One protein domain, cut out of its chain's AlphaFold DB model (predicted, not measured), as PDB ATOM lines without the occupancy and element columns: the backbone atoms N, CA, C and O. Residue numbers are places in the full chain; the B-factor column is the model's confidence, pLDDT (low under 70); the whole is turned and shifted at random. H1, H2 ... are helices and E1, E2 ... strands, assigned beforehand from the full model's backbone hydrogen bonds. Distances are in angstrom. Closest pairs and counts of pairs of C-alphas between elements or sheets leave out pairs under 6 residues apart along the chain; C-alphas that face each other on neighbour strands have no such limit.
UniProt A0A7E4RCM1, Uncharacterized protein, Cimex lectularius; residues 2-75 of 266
ATOM      1  N   LYS A   2     157.139 120.335 164.326       81.44
ATOM      2  CA  LYS A   2     158.039 121.243 165.080       81.44
ATOM      3  C   LYS A   2     158.190 120.880 166.565       81.44
ATOM      4  O   LYS A   2     159.307 120.638 167.000       81.44
ATOM      5  N   GLN A   3     157.083 120.741 167.301       84.31
ATOM      6  CA  GLN A   3     157.131 120.418 168.733       84.31
ATOM      7  C   GLN A   3     157.874 119.104 169.028       84.31
ATOM      8  O   GLN A   3     158.770 119.080 169.858       84.31
ATOM      9  N   LYS A   4     157.610 118.044 168.251       87.88
ATOM     10  CA  LYS A   4     158.301 116.751 168.399       87.88
ATOM     11  C   LYS A   4     159.819 116.863 168.204       87.88
ATOM     12  O   LYS A   4     160.569 116.129 168.839       87.88
ATOM     13  N   VAL A   5     160.272 117.751 167.314       86.00
ATOM     14  CA  VAL A   5     161.707 118.011 167.107       86.00
ATOM     15  C   VAL A   5     162.288 118.762 168.302       86.00
ATOM     16  O   VAL A   5     163.346 118.369 168.786       86.00
ATOM     17  N   ILE A   6     161.584 119.779 168.817       89.19
ATOM     18  CA  ILE A   6     161.986 120.515 170.028       89.19
ATOM     19  C   ILE A   6     162.164 119.551 171.196       89.19
ATOM     20  O   ILE A   6     163.228 119.533 171.804       89.19
ATOM     21  N   ASP A   7     161.153 118.732 171.474       89.94
ATOM     22  CA  ASP A   7     161.159 117.822 172.621       89.94
ATOM     23  C   ASP A   7     162.323 116.827 172.522       89.94
ATOM     24  O   ASP A   7     163.044 116.596 173.492       89.94
ATOM     25  N   LYS A   8     162.583 116.298 171.320       89.75
ATOM     26  CA  LYS A   8     163.697 115.374 171.085       89.75
ATOM     27  C   LYS A   8     165.061 116.041 171.282       89.75
ATOM     28  O   LYS A   8     165.933 115.449 171.911       89.75
ATOM     29  N   VAL A   9     165.244 117.263 170.779       88.44
ATOM     30  CA  VAL A   9     166.500 118.010 170.949       88.44
ATOM     31  C   VAL A   9     166.708 118.406 172.415       88.44
ATOM     32  O   VAL A   9     167.819 118.252 172.913       88.44
ATOM     33  N   LYS A  10     165.654 118.823 173.132       88.25
ATOM     34  CA  LYS A  10     165.715 119.110 174.578       88.25
ATOM     35  C   LYS A  10     166.126 117.884 175.384       88.25
ATOM     36  O   LYS A  10     167.056 117.969 176.178       88.25
ATOM     37  N   ASN A  11     165.492 116.738 175.136       89.12
ATOM     38  CA  ASN A  11     165.827 115.491 175.824       89.12
ATOM     39  C   ASN A  11     167.296 115.112 175.628       89.12
ATOM     40  O   ASN A  11     167.963 114.708 176.573       89.12
ATOM     41  N   CYS A  12     167.825 115.285 174.417       87.94
ATOM     42  CA  CYS A  12     169.236 115.046 174.174       87.94
ATOM     43  C   CYS A  12     170.132 116.107 174.847       87.94
ATOM     44  O   CYS A  12     171.201 115.745 175.319       87.94
ATOM     45  N   LEU A  13     169.729 117.383 174.925       88.88
ATOM     46  CA  LEU A  13     170.525 118.444 175.570       88.88
ATOM     47  C   LEU A  13     170.636 118.251 177.087       88.88
ATOM     48  O   LEU A  13     171.628 118.642 177.688       88.88
ATOM     49  N   HIS A  14     169.644 117.608 177.705       85.06
ATOM     50  CA  HIS A  14     169.724 117.204 179.111       85.06
ATOM     51  C   HIS A  14     170.765 116.105 179.364       85.06
ATOM     52  O   HIS A  14     171.241 115.970 180.486       85.06
ATOM     53  N   ILE A  15     171.115 115.325 178.337       87.56
ATOM     54  CA  ILE A  15     172.116 114.251 178.415       87.56
ATOM     55  C   ILE A  15     173.488 114.759 177.950       87.56
ATOM     56  O   ILE A  15     174.519 114.367 178.490       87.56
ATOM     57  N   TYR A  16     173.503 115.633 176.945       84.50
ATOM     58  CA  TYR A  16     174.699 116.123 176.274       84.50
ATOM     59  C   TYR A  16     174.734 117.655 176.308       84.50
ATOM     60  O   TYR A  16     173.849 118.304 175.761       84.50
ATOM     61  N   ASN A  17     175.805 118.243 176.854       82.75
ATOM     62  CA  ASN A  17     175.957 119.703 177.005       82.75
ATOM     63  C   ASN A  17     175.868 120.504 175.690       82.75
ATOM     64  O   ASN A  17     175.694 121.720 175.711       82.75
ATOM     65  N   SER A  18     176.029 119.849 174.538       89.50
ATOM     66  CA  SER A  18     175.802 120.462 173.231       89.50
ATOM     67  C   SER A  18     175.398 119.416 172.201       89.50
ATOM     68  O   SER A  18     175.781 118.248 172.295       89.50
ATOM     69  N   ILE A  19     174.641 119.845 171.192       91.81
ATOM     70  CA  ILE A  19     174.207 118.992 170.083       91.81
ATOM     71  C   ILE A  19     174.423 119.719 168.774       91.81
ATOM     72  O   ILE A  19     174.123 120.902 168.655       91.81
ATOM     73  N   LYS A  20     174.864 118.985 167.754       91.50
ATOM     74  CA  LYS A  20     174.915 119.463 166.377       91.50
ATOM     75  C   LYS A  20     173.946 118.662 165.520       91.50
ATOM     76  O   LYS A  20     174.077 117.446 165.429       91.50
ATOM     77  N   PHE A  21     172.993 119.332 164.879       90.00
ATOM     78  CA  PHE A  21     171.999 118.667 164.033       90.00
ATOM     79  C   PHE A  21     171.713 119.448 162.749       90.00
ATOM     80  O   PHE A  21     172.055 120.621 162.612       90.00
ATOM     81  N   ASN A  22     171.081 118.777 161.790       90.50
ATOM     82  CA  ASN A  22     170.473 119.381 160.609       90.50
ATOM     83  C   ASN A  22     169.063 118.810 160.424       90.50
ATOM     84  O   ASN A  22     168.687 117.839 161.081       90.50
ATOM     85  N   ILE A  23     168.294 119.431 159.538       89.94
ATOM     86  CA  ILE A  23     166.959 118.984 159.159       89.94
ATOM     87  C   ILE A  23     166.975 118.700 157.666       89.94
ATOM     88  O   ILE A  23     167.422 119.543 156.885       89.94
ATOM     89  N   THR A  24     166.472 117.528 157.295       89.69
ATOM     90  CA  THR A  24     166.220 117.139 155.908       89.69
ATOM     91  C   THR A  24     164.712 117.025 155.699       89.69
ATOM     92  O   THR A  24     164.017 116.464 156.547       89.69
ATOM     93  N   ALA A  25     164.211 117.563 154.593       87.94
ATOM     94  CA  ALA A  25     162.823 117.468 154.170       87.94
ATOM     95  C   ALA A  25     162.764 116.823 152.783       87.94
ATOM     96  O   ALA A  25     163.160 117.434 151.791       87.94
ATOM     97  N   ASP A  26     162.259 115.595 152.734       86.75
ATOM     98  CA  ASP A  26     161.944 114.903 151.490       86.75
ATOM     99  C   ASP A  26     160.492 115.197 151.121       86.75
ATOM    100  O   ASP A  26     159.589 115.108 151.955       86.75
ATOM    101  N   CYS A  27     160.257 115.580 149.875       77.62
ATOM    102  CA  CYS A  27     158.931 115.915 149.389       77.62
ATOM    103  C   CYS A  27     158.725 115.408 147.965       77.62
ATOM    104  O   CYS A  27     159.672 115.214 147.200       77.62
ATOM    105  N   THR A  28     157.460 115.225 147.608       77.69
ATOM    106  CA  THR A  28     157.052 114.935 146.240       77.69
ATOM    107  C   THR A  28     156.393 116.182 145.672       77.69
ATOM    108  O   THR A  28     155.429 116.704 146.228       77.69
ATOM    109  N   THR A  29     156.930 116.680 144.567       66.88
ATOM    110  CA  THR A  29     156.359 117.788 143.803       66.88
ATOM    111  C   THR A  29     155.552 117.222 142.645       66.88
ATOM    112  O   THR A  29     155.928 116.200 142.076       66.88
ATOM    113  N   ILE A  30     154.428 117.856 142.325       60.53
ATOM    114  CA  ILE A  30     153.588 117.484 141.187       60.53
ATOM    115  C   ILE A  30     153.704 118.609 140.170       60.53
ATOM    116  O   ILE A  30     153.443 119.767 140.502       60.53
ATOM    117  N   ASN A  31     154.127 118.295 138.949       59.31
ATOM    118  CA  ASN A  31     154.167 119.300 137.894       59.31
ATOM    119  C   ASN A  31     152.747 119.610 137.370       59.31
ATOM    120  O   ASN A  31     151.799 118.880 137.660       59.31
ATOM    121  N   PRO A  32     152.552 120.675 136.573       45.84
ATOM    122  CA  PRO A  32     151.226 121.023 136.053       45.84
ATOM    123  C   PRO A  32     150.560 119.956 135.165       45.84
ATOM    124  O   PRO A  32     149.375 120.089 134.868       45.84
ATOM    125  N   LEU A  33     151.294 118.924 134.732       45.78
ATOM    126  CA  LEU A  33     150.763 117.775 133.991       45.78
ATOM    127  C   LEU A  33     150.364 116.598 134.897       45.78
ATOM    128  O   LEU A  33     149.848 115.602 134.396       45.78
ATOM    129  N   GLY A  34     150.567 116.703 136.214       48.00
ATOM    130  CA  GLY A  34     150.245 115.651 137.179       48.00
ATOM    131  C   GLY A  34     151.379 114.656 137.442       48.00
ATOM    132  O   GLY A  34     151.159 113.670 138.140       48.00
ATOM    133  N   GLU A  35     152.585 114.889 136.919       51.09
ATOM    134  CA  GLU A  35     153.729 113.997 137.132       51.09
ATOM    135  C   GLU A  35     154.394 114.268 138.485       51.09
ATOM    136  O   GLU A  35     154.687 115.415 138.832       51.09
ATOM    137  N   THR A  36     154.662 113.203 139.241       62.47
ATOM    138  CA  THR A  36     155.297 113.255 140.564       62.47
ATOM    139  C   THR A  36     156.819 113.206 140.470       62.47
ATOM    140  O   THR A  36     157.375 112.332 139.805       62.47
ATOM    141  N   MET A  37     157.507 114.066 141.218       64.19
ATOM    142  CA  MET A  37     158.963 114.065 141.359       64.19
ATOM    143  C   MET A  37     159.383 114.158 142.816       64.19
ATOM    144  O   MET A  37     158.866 114.996 143.548       64.19
ATOM    145  N   ASN A  38     160.401 113.398 143.207       79.12
ATOM    146  CA  ASN A  38     160.976 113.496 144.545       79.12
ATOM    147  C   ASN A  38     162.047 114.595 144.602       79.12
ATOM    148  O   ASN A  38     162.918 114.674 143.735       79.12
ATOM    149  N   ALA A  39     161.990 115.428 145.635       79.31
ATOM    150  CA  ALA A  39     162.963 116.467 145.934       79.31
ATOM    151  C   ALA A  39     163.332 116.419 147.421       79.31
ATOM    152  O   ALA A  39     162.472 116.202 148.271       79.31
ATOM    153  N   SER A  40     164.611 116.630 147.727       85.56
ATOM    154  CA  SER A  40     165.140 116.619 149.093       85.56
ATOM    155  C   SER A  40     165.827 117.946 149.395       85.56
ATOM    156  O   SER A  40     166.643 118.421 148.601       85.56
ATOM    157  N   PHE A  41     165.495 118.543 150.536       87.12
ATOM    158  CA  PHE A  41     166.011 119.831 151.003       87.12
ATOM    159  C   PHE A  41     166.689 119.659 152.351       87.12
ATOM    160  O   PHE A  41     166.213 118.887 153.180       87.12
ATOM    161  N   LYS A  42     167.793 120.373 152.601       91.62
ATOM    162  CA  LYS A  42     168.578 120.168 153.821       91.62
ATOM    163  C   LYS A  42     169.138 121.462 154.400       91.62
ATOM    164  O   LYS A  42     169.738 122.283 153.706       91.62
ATOM    165  N   THR A  43     169.021 121.621 155.714       90.62
ATOM    166  CA  THR A  43     169.645 122.737 156.428       90.62
ATOM    167  C   THR A  43     171.130 122.484 156.674       90.62
ATOM    168  O   THR A  43     171.609 121.349 156.706       90.62
ATOM    169  N   LYS A  44     171.892 123.561 156.894       88.12
ATOM    170  CA  LYS A  44     173.257 123.421 157.411       88.12
ATOM    171  C   LYS A  44     173.207 122.818 158.817       88.12
ATOM    172  O   LYS A  44     172.208 122.947 159.524       88.12
ATOM    173  N   ASN A  45     174.305 122.185 159.215       90.62
ATOM    174  CA  ASN A  45     174.470 121.741 160.592       90.62
ATOM    175  C   ASN A  45     174.488 122.957 161.527       90.62
ATOM    176  O   ASN A  45     175.299 123.863 161.324       90.62
ATOM    177  N   LYS A  46     173.641 122.948 162.553       91.31
ATOM    178  CA  LYS A  46     173.585 123.961 163.605       91.31
ATOM    179  C   LYS A  46     173.940 123.308 164.937       91.31
ATOM    180  O   LYS A  46     173.404 122.249 165.263       91.31
ATOM    181  N   SER A  47     174.855 123.933 165.668       91.75
ATOM    182  CA  SER A  47     175.138 123.579 167.058       91.75
ATOM    183  C   SER A  47     174.176 124.326 167.978       91.75
ATOM    184  O   SER A  47     173.921 125.510 167.756       91.75
ATOM    185  N   VAL A  48     173.645 123.636 168.979       92.06
ATOM    186  CA  VAL A  48     172.750 124.180 170.003       92.06
ATOM    187  C   VAL A  48     173.240 123.787 171.395       92.06
ATOM    188  O   VAL A  48     173.829 122.717 171.577       92.06
ATOM    189  N   TYR A  49     172.971 124.671 172.350       91.00
ATOM    190  CA  TYR A  49     173.331 124.589 173.767       91.00
ATOM    191  C   TYR A  49     172.068 124.766 174.625       91.00
ATOM    192  O   TYR A  49     170.998 125.063 174.084       91.00
ATOM    193  N   LEU A  50     172.167 124.589 175.945       84.38
ATOM    194  CA  LEU A  50     171.014 124.610 176.860       84.38
ATOM    195  C   LEU A  50     170.213 125.923 176.789       84.38
ATOM    196  O   LEU A  50     168.986 125.921 176.830       84.38
ATOM    197  N   GLU A  51     170.922 127.036 176.652       85.19
ATOM    198  CA  GLU A  51     170.413 128.403 176.579       85.19
ATOM    199  C   GLU A  51     169.928 128.803 175.176       85.19
ATOM    200  O   GLU A  51     169.374 129.885 174.983       85.19
ATOM    201  N   THR A  52     170.135 127.950 174.170       89.31
ATOM    202  CA  THR A  52     169.750 128.264 172.792       89.31
ATOM    203  C   THR A  52     168.233 128.166 172.613       89.31
ATOM    204  O   THR A  52     167.628 127.125 172.874       89.31
ATOM    205  N   SER A  53     167.610 129.216 172.067       91.00
ATOM    206  CA  SER A  53     166.195 129.188 171.672       91.00
ATOM    207  C   SER A  53     165.969 128.219 170.505       91.00
ATOM    208  O   SER A  53     166.184 128.535 169.333       91.00
ATOM    209  N   LEU A  54     165.517 127.003 170.823       88.94
ATOM    210  CA  LEU A  54     165.220 125.974 169.821       88.94
ATOM    211  C   LEU A  54     164.090 126.383 168.874       88.94
ATOM    212  O   LEU A  54     164.085 125.974 167.714       88.94
ATOM    213  N   THR A  55     163.142 127.187 169.358       89.75
ATOM    214  CA  THR A  55     162.037 127.703 168.546       89.75
ATOM    215  C   THR A  55     162.565 128.600 167.430       89.75
ATOM    216  O   THR A  55     162.178 128.412 166.277       89.75
ATOM    217  N   ASP A  56     163.498 129.502 167.738       90.38
ATOM    218  CA  ASP A  56     164.072 130.414 166.745       90.38
ATOM    219  C   ASP A  56     164.950 129.666 165.746       90.38
ATOM    220  O   ASP A  56     164.805 129.854 164.539       90.38
ATOM    221  N   VAL A  57     165.776 128.729 166.229       90.12
ATOM    222  CA  VAL A  57     166.587 127.853 165.367       90.12
ATOM    223  C   VAL A  57     165.705 127.075 164.387       90.12
ATOM    224  O   VAL A  57     166.042 126.948 163.208       90.12
ATOM    225  N   LEU A  58     164.565 126.556 164.849       90.25
ATOM    226  CA  LEU A  58     163.629 125.831 163.993       90.25
ATOM    227  C   LEU A  58     162.868 126.739 163.035       90.25
ATOM    228  O   LEU A  58     162.594 126.320 161.914       90.25
ATOM    229  N   ASN A  59     162.511 127.953 163.449       90.75
ATOM    230  CA  ASN A  59     161.875 128.920 162.561       90.75
ATOM    231  C   ASN A  59     162.831 129.333 161.439       90.75
ATOM    232  O   ASN A  59     162.456 129.226 160.278       90.75
ATOM    233  N   GLU A  60     164.083 129.670 161.762       90.00
ATOM    234  CA  GLU A  60     165.129 129.980 160.776       90.00
ATOM    235  C   GLU A  60     165.339 128.812 159.794       90.00
ATOM    236  O   GLU A  60     165.376 128.999 158.575       90.00
ATOM    237  N   ALA A  61     165.417 127.584 160.318       89.56
ATOM    238  CA  ALA A  61     165.542 126.371 159.516       89.56
ATOM    239  C   ALA A  61     164.353 126.169 158.564       89.56
ATOM    240  O   ALA A  61     164.563 125.870 157.388       89.56
ATOM    241  N   VAL A  62     163.122 126.337 159.053       89.50
ATOM    242  CA  VAL A  62     161.905 126.172 158.246       89.50
ATOM    243  C   VAL A  62     161.804 127.254 157.181       89.50
ATOM    244  O   VAL A  62     161.636 126.905 156.020       89.50
ATOM    245  N   THR A  63     162.024 128.524 157.520       89.56
ATOM    246  CA  THR A  63     162.011 129.618 156.540       89.56
ATOM    247  C   THR A  63     163.066 129.417 155.452       89.56
ATOM    248  O   THR A  63     162.809 129.682 154.279       89.56
ATOM    249  N   LYS A  64     164.252 128.892 155.795       89.00
ATOM    250  CA  LYS A  64     165.267 128.527 154.795       89.00
ATOM    251  C   LYS A  64     164.783 127.408 153.875       89.00
ATOM    252  O   LYS A  64     164.976 127.517 152.672       89.00
ATOM    253  N   LEU A  65     164.192 126.345 154.425       89.12
ATOM    254  CA  LEU A  65     163.677 125.222 153.636       89.12
ATOM    255  C   LEU A  65     162.505 125.647 152.742       89.12
ATOM    256  O   LEU A  65     162.466 125.243 151.589       89.12
ATOM    257  N   GLU A  66     161.594 126.487 153.239       86.62
ATOM    258  CA  GLU A  66     160.496 127.079 152.461       86.62
ATOM    259  C   GLU A  66     161.042 127.924 151.312       86.62
ATOM    260  O   GLU A  66     160.663 127.719 150.162       86.62
ATOM    261  N   LYS A  67     162.018 128.794 151.592       83.06
ATOM    262  CA  LYS A  67     162.683 129.590 150.562       83.06
ATOM    263  C   LYS A  67     163.429 128.719 149.554       83.06
ATOM    264  O   LYS A  67     163.358 128.987 148.367       83.06
ATOM    265  N   GLU A  68     164.142 127.680 149.988       83.06
ATOM    266  CA  GLU A  68     164.827 126.747 149.083       83.06
ATOM    267  C   GLU A  68     163.841 125.915 148.264       83.06
ATOM    268  O   GLU A  68     164.130 125.605 147.112       83.06
ATOM    269  N   PHE A  69     162.677 125.586 148.821       79.75
ATOM    270  CA  PHE A  69     161.593 124.928 148.108       79.75
ATOM    271  C   PHE A  69     161.008 125.856 147.038       79.75
ATOM    272  O   PHE A  69     160.967 125.474 145.872       79.75
ATOM    273  N   GLU A  70     160.640 127.088 147.391       73.44
ATOM    274  CA  GLU A  70     160.177 128.115 146.447       73.44
ATOM    275  C   GLU A  70     161.235 128.426 145.386       73.44
ATOM    276  O   GLU A  70     160.947 128.455 144.190       73.44
ATOM    277  N   GLU A  71     162.493 128.586 145.794       68.25
ATOM    278  CA  GLU A  71     163.618 128.750 144.886       68.25
ATOM    279  C   GLU A  71     163.842 127.505 144.039       68.25
ATOM    280  O   GLU A  71     164.221 127.661 142.900       68.25
ATOM    281  N   ALA A  72     163.605 126.279 144.489       66.12
ATOM    282  CA  ALA A  72     163.701 125.108 143.616       66.12
ATOM    283  C   ALA A  72     162.541 125.037 142.612       66.12
ATOM    284  O   ALA A  72     162.726 124.529 141.505       66.12
ATOM    285  N   GLN A  73     161.374 125.586 142.966       62.00
ATOM    286  CA  GLN A  73     160.267 125.801 142.031       62.00
ATOM    287  C   GLN A  73     160.587 126.912 141.008       62.00
ATOM    288  O   GLN A  73     160.134 126.837 139.868       62.00
ATOM    289  N   LEU A  74     161.380 127.926 141.382       55.12
ATOM    290  CA  LEU A  74     161.687 129.111 140.558       55.12
ATOM    291  C   LEU A  74     163.040 129.036 139.802       55.12
ATOM    292  O   LEU A  74     163.145 129.449 138.649       55.12
ATOM    293  N   LYS A  75     164.090 128.501 140.430       44.53
ATOM    294  CA  LYS A  75     165.479 128.321 139.962       44.53
ATOM    295  C   LYS A  75     165.723 126.890 139.475       44.53
ATOM    296  O   LYS A  75     166.495 126.134 140.054       44.53
TER     297      LYS A  75
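Overview. This is residues 2 to 75 of the 266 residues of an uncharacterized protein of Cimex lectularius (UniProt A0A7E4RCM1). A long, narrow two-stranded ribbon, in which E1 runs on into E2 and the chain returns through E3 and E4, has the long helix H2 packed over it with residues 61 to 73, and the shorter helix H1 near the end where E1 and E4 pair. The hairpin E2 and E3 makes the other end of this rod, and the two helices meet only through their first residues. The printed part has 74 residues with two named helices and four named strands, in the order H1, E1, E2, E3, E4, H2; the strands form two antiparallel sheets of two, E1 - E4 and E2 - E3, and the class is mixed, helices and strands. The whole is loose, with a radius of gyration of the C-alphas of 15.2 A and spans of 49 by 18 by 17 A.

Along the chain. Find C-alpha 2 at (158.039, 121.243, 165.080); from there H1, residues 2 to 15, runs 20.6 A. Next come E1, residues 19 to 21, and E2, residues 24 to 30, which is 19.4 A long. Look for the start of E3, residues 36 to 42, at C-alpha 36, (155.297, 113.255, 140.564); E3 is 20.0 A long. After E4, residues 46 to 48, H2 takes residues 54 to 74 and runs 29.6 A to C-alpha 74 at (161.687, 129.111, 140.558).

Arrangement. Start at H1: its C-alpha 13 and that of Ile 19 in E1 are the closest of the two, 6.6 A apart. H1 and H2 only just touch, with 3 pairs of C-alphas within 8 A, made by residues 2 to 6 of H1 and 54 to 58 of H2 alone. Their closest C-alphas, those of Ile 6 and Leu 54, are 6.3 A apart. They run opposite ways at a steep tilt of 46 degrees. E1 and E4 are antiparallel at 152 degrees; look for N 21 and O 46 within hydrogen-bond range at 3.0 A. E1 runs on into E2 at 19 degrees across a break of 2 residues. E2 and E3 form a hairpin, antiparallel at 156 degrees, with N 25 and O 41 at 2.8 A and N 37 and O 29 at 2.8 A. The closest C-alphas of E3 and H2, those of Phe 41 and Leu 65, are 6.4 A apart. H1 is apart from E2 and E3. In H2 each O i to N i+4 pair is within hydrogen-bond range; in H1, 9 of 10 are.

Size, cuts and confidence. The two C-alphas farthest apart, those of Asn 17 and Leu 33, are 49.9 A apart. The printed part has no cut, and its five links between named elements are tight. Its mean pLDDT is 81.7; you will find values under 70 at residues 29 to 37 and 71 to 75.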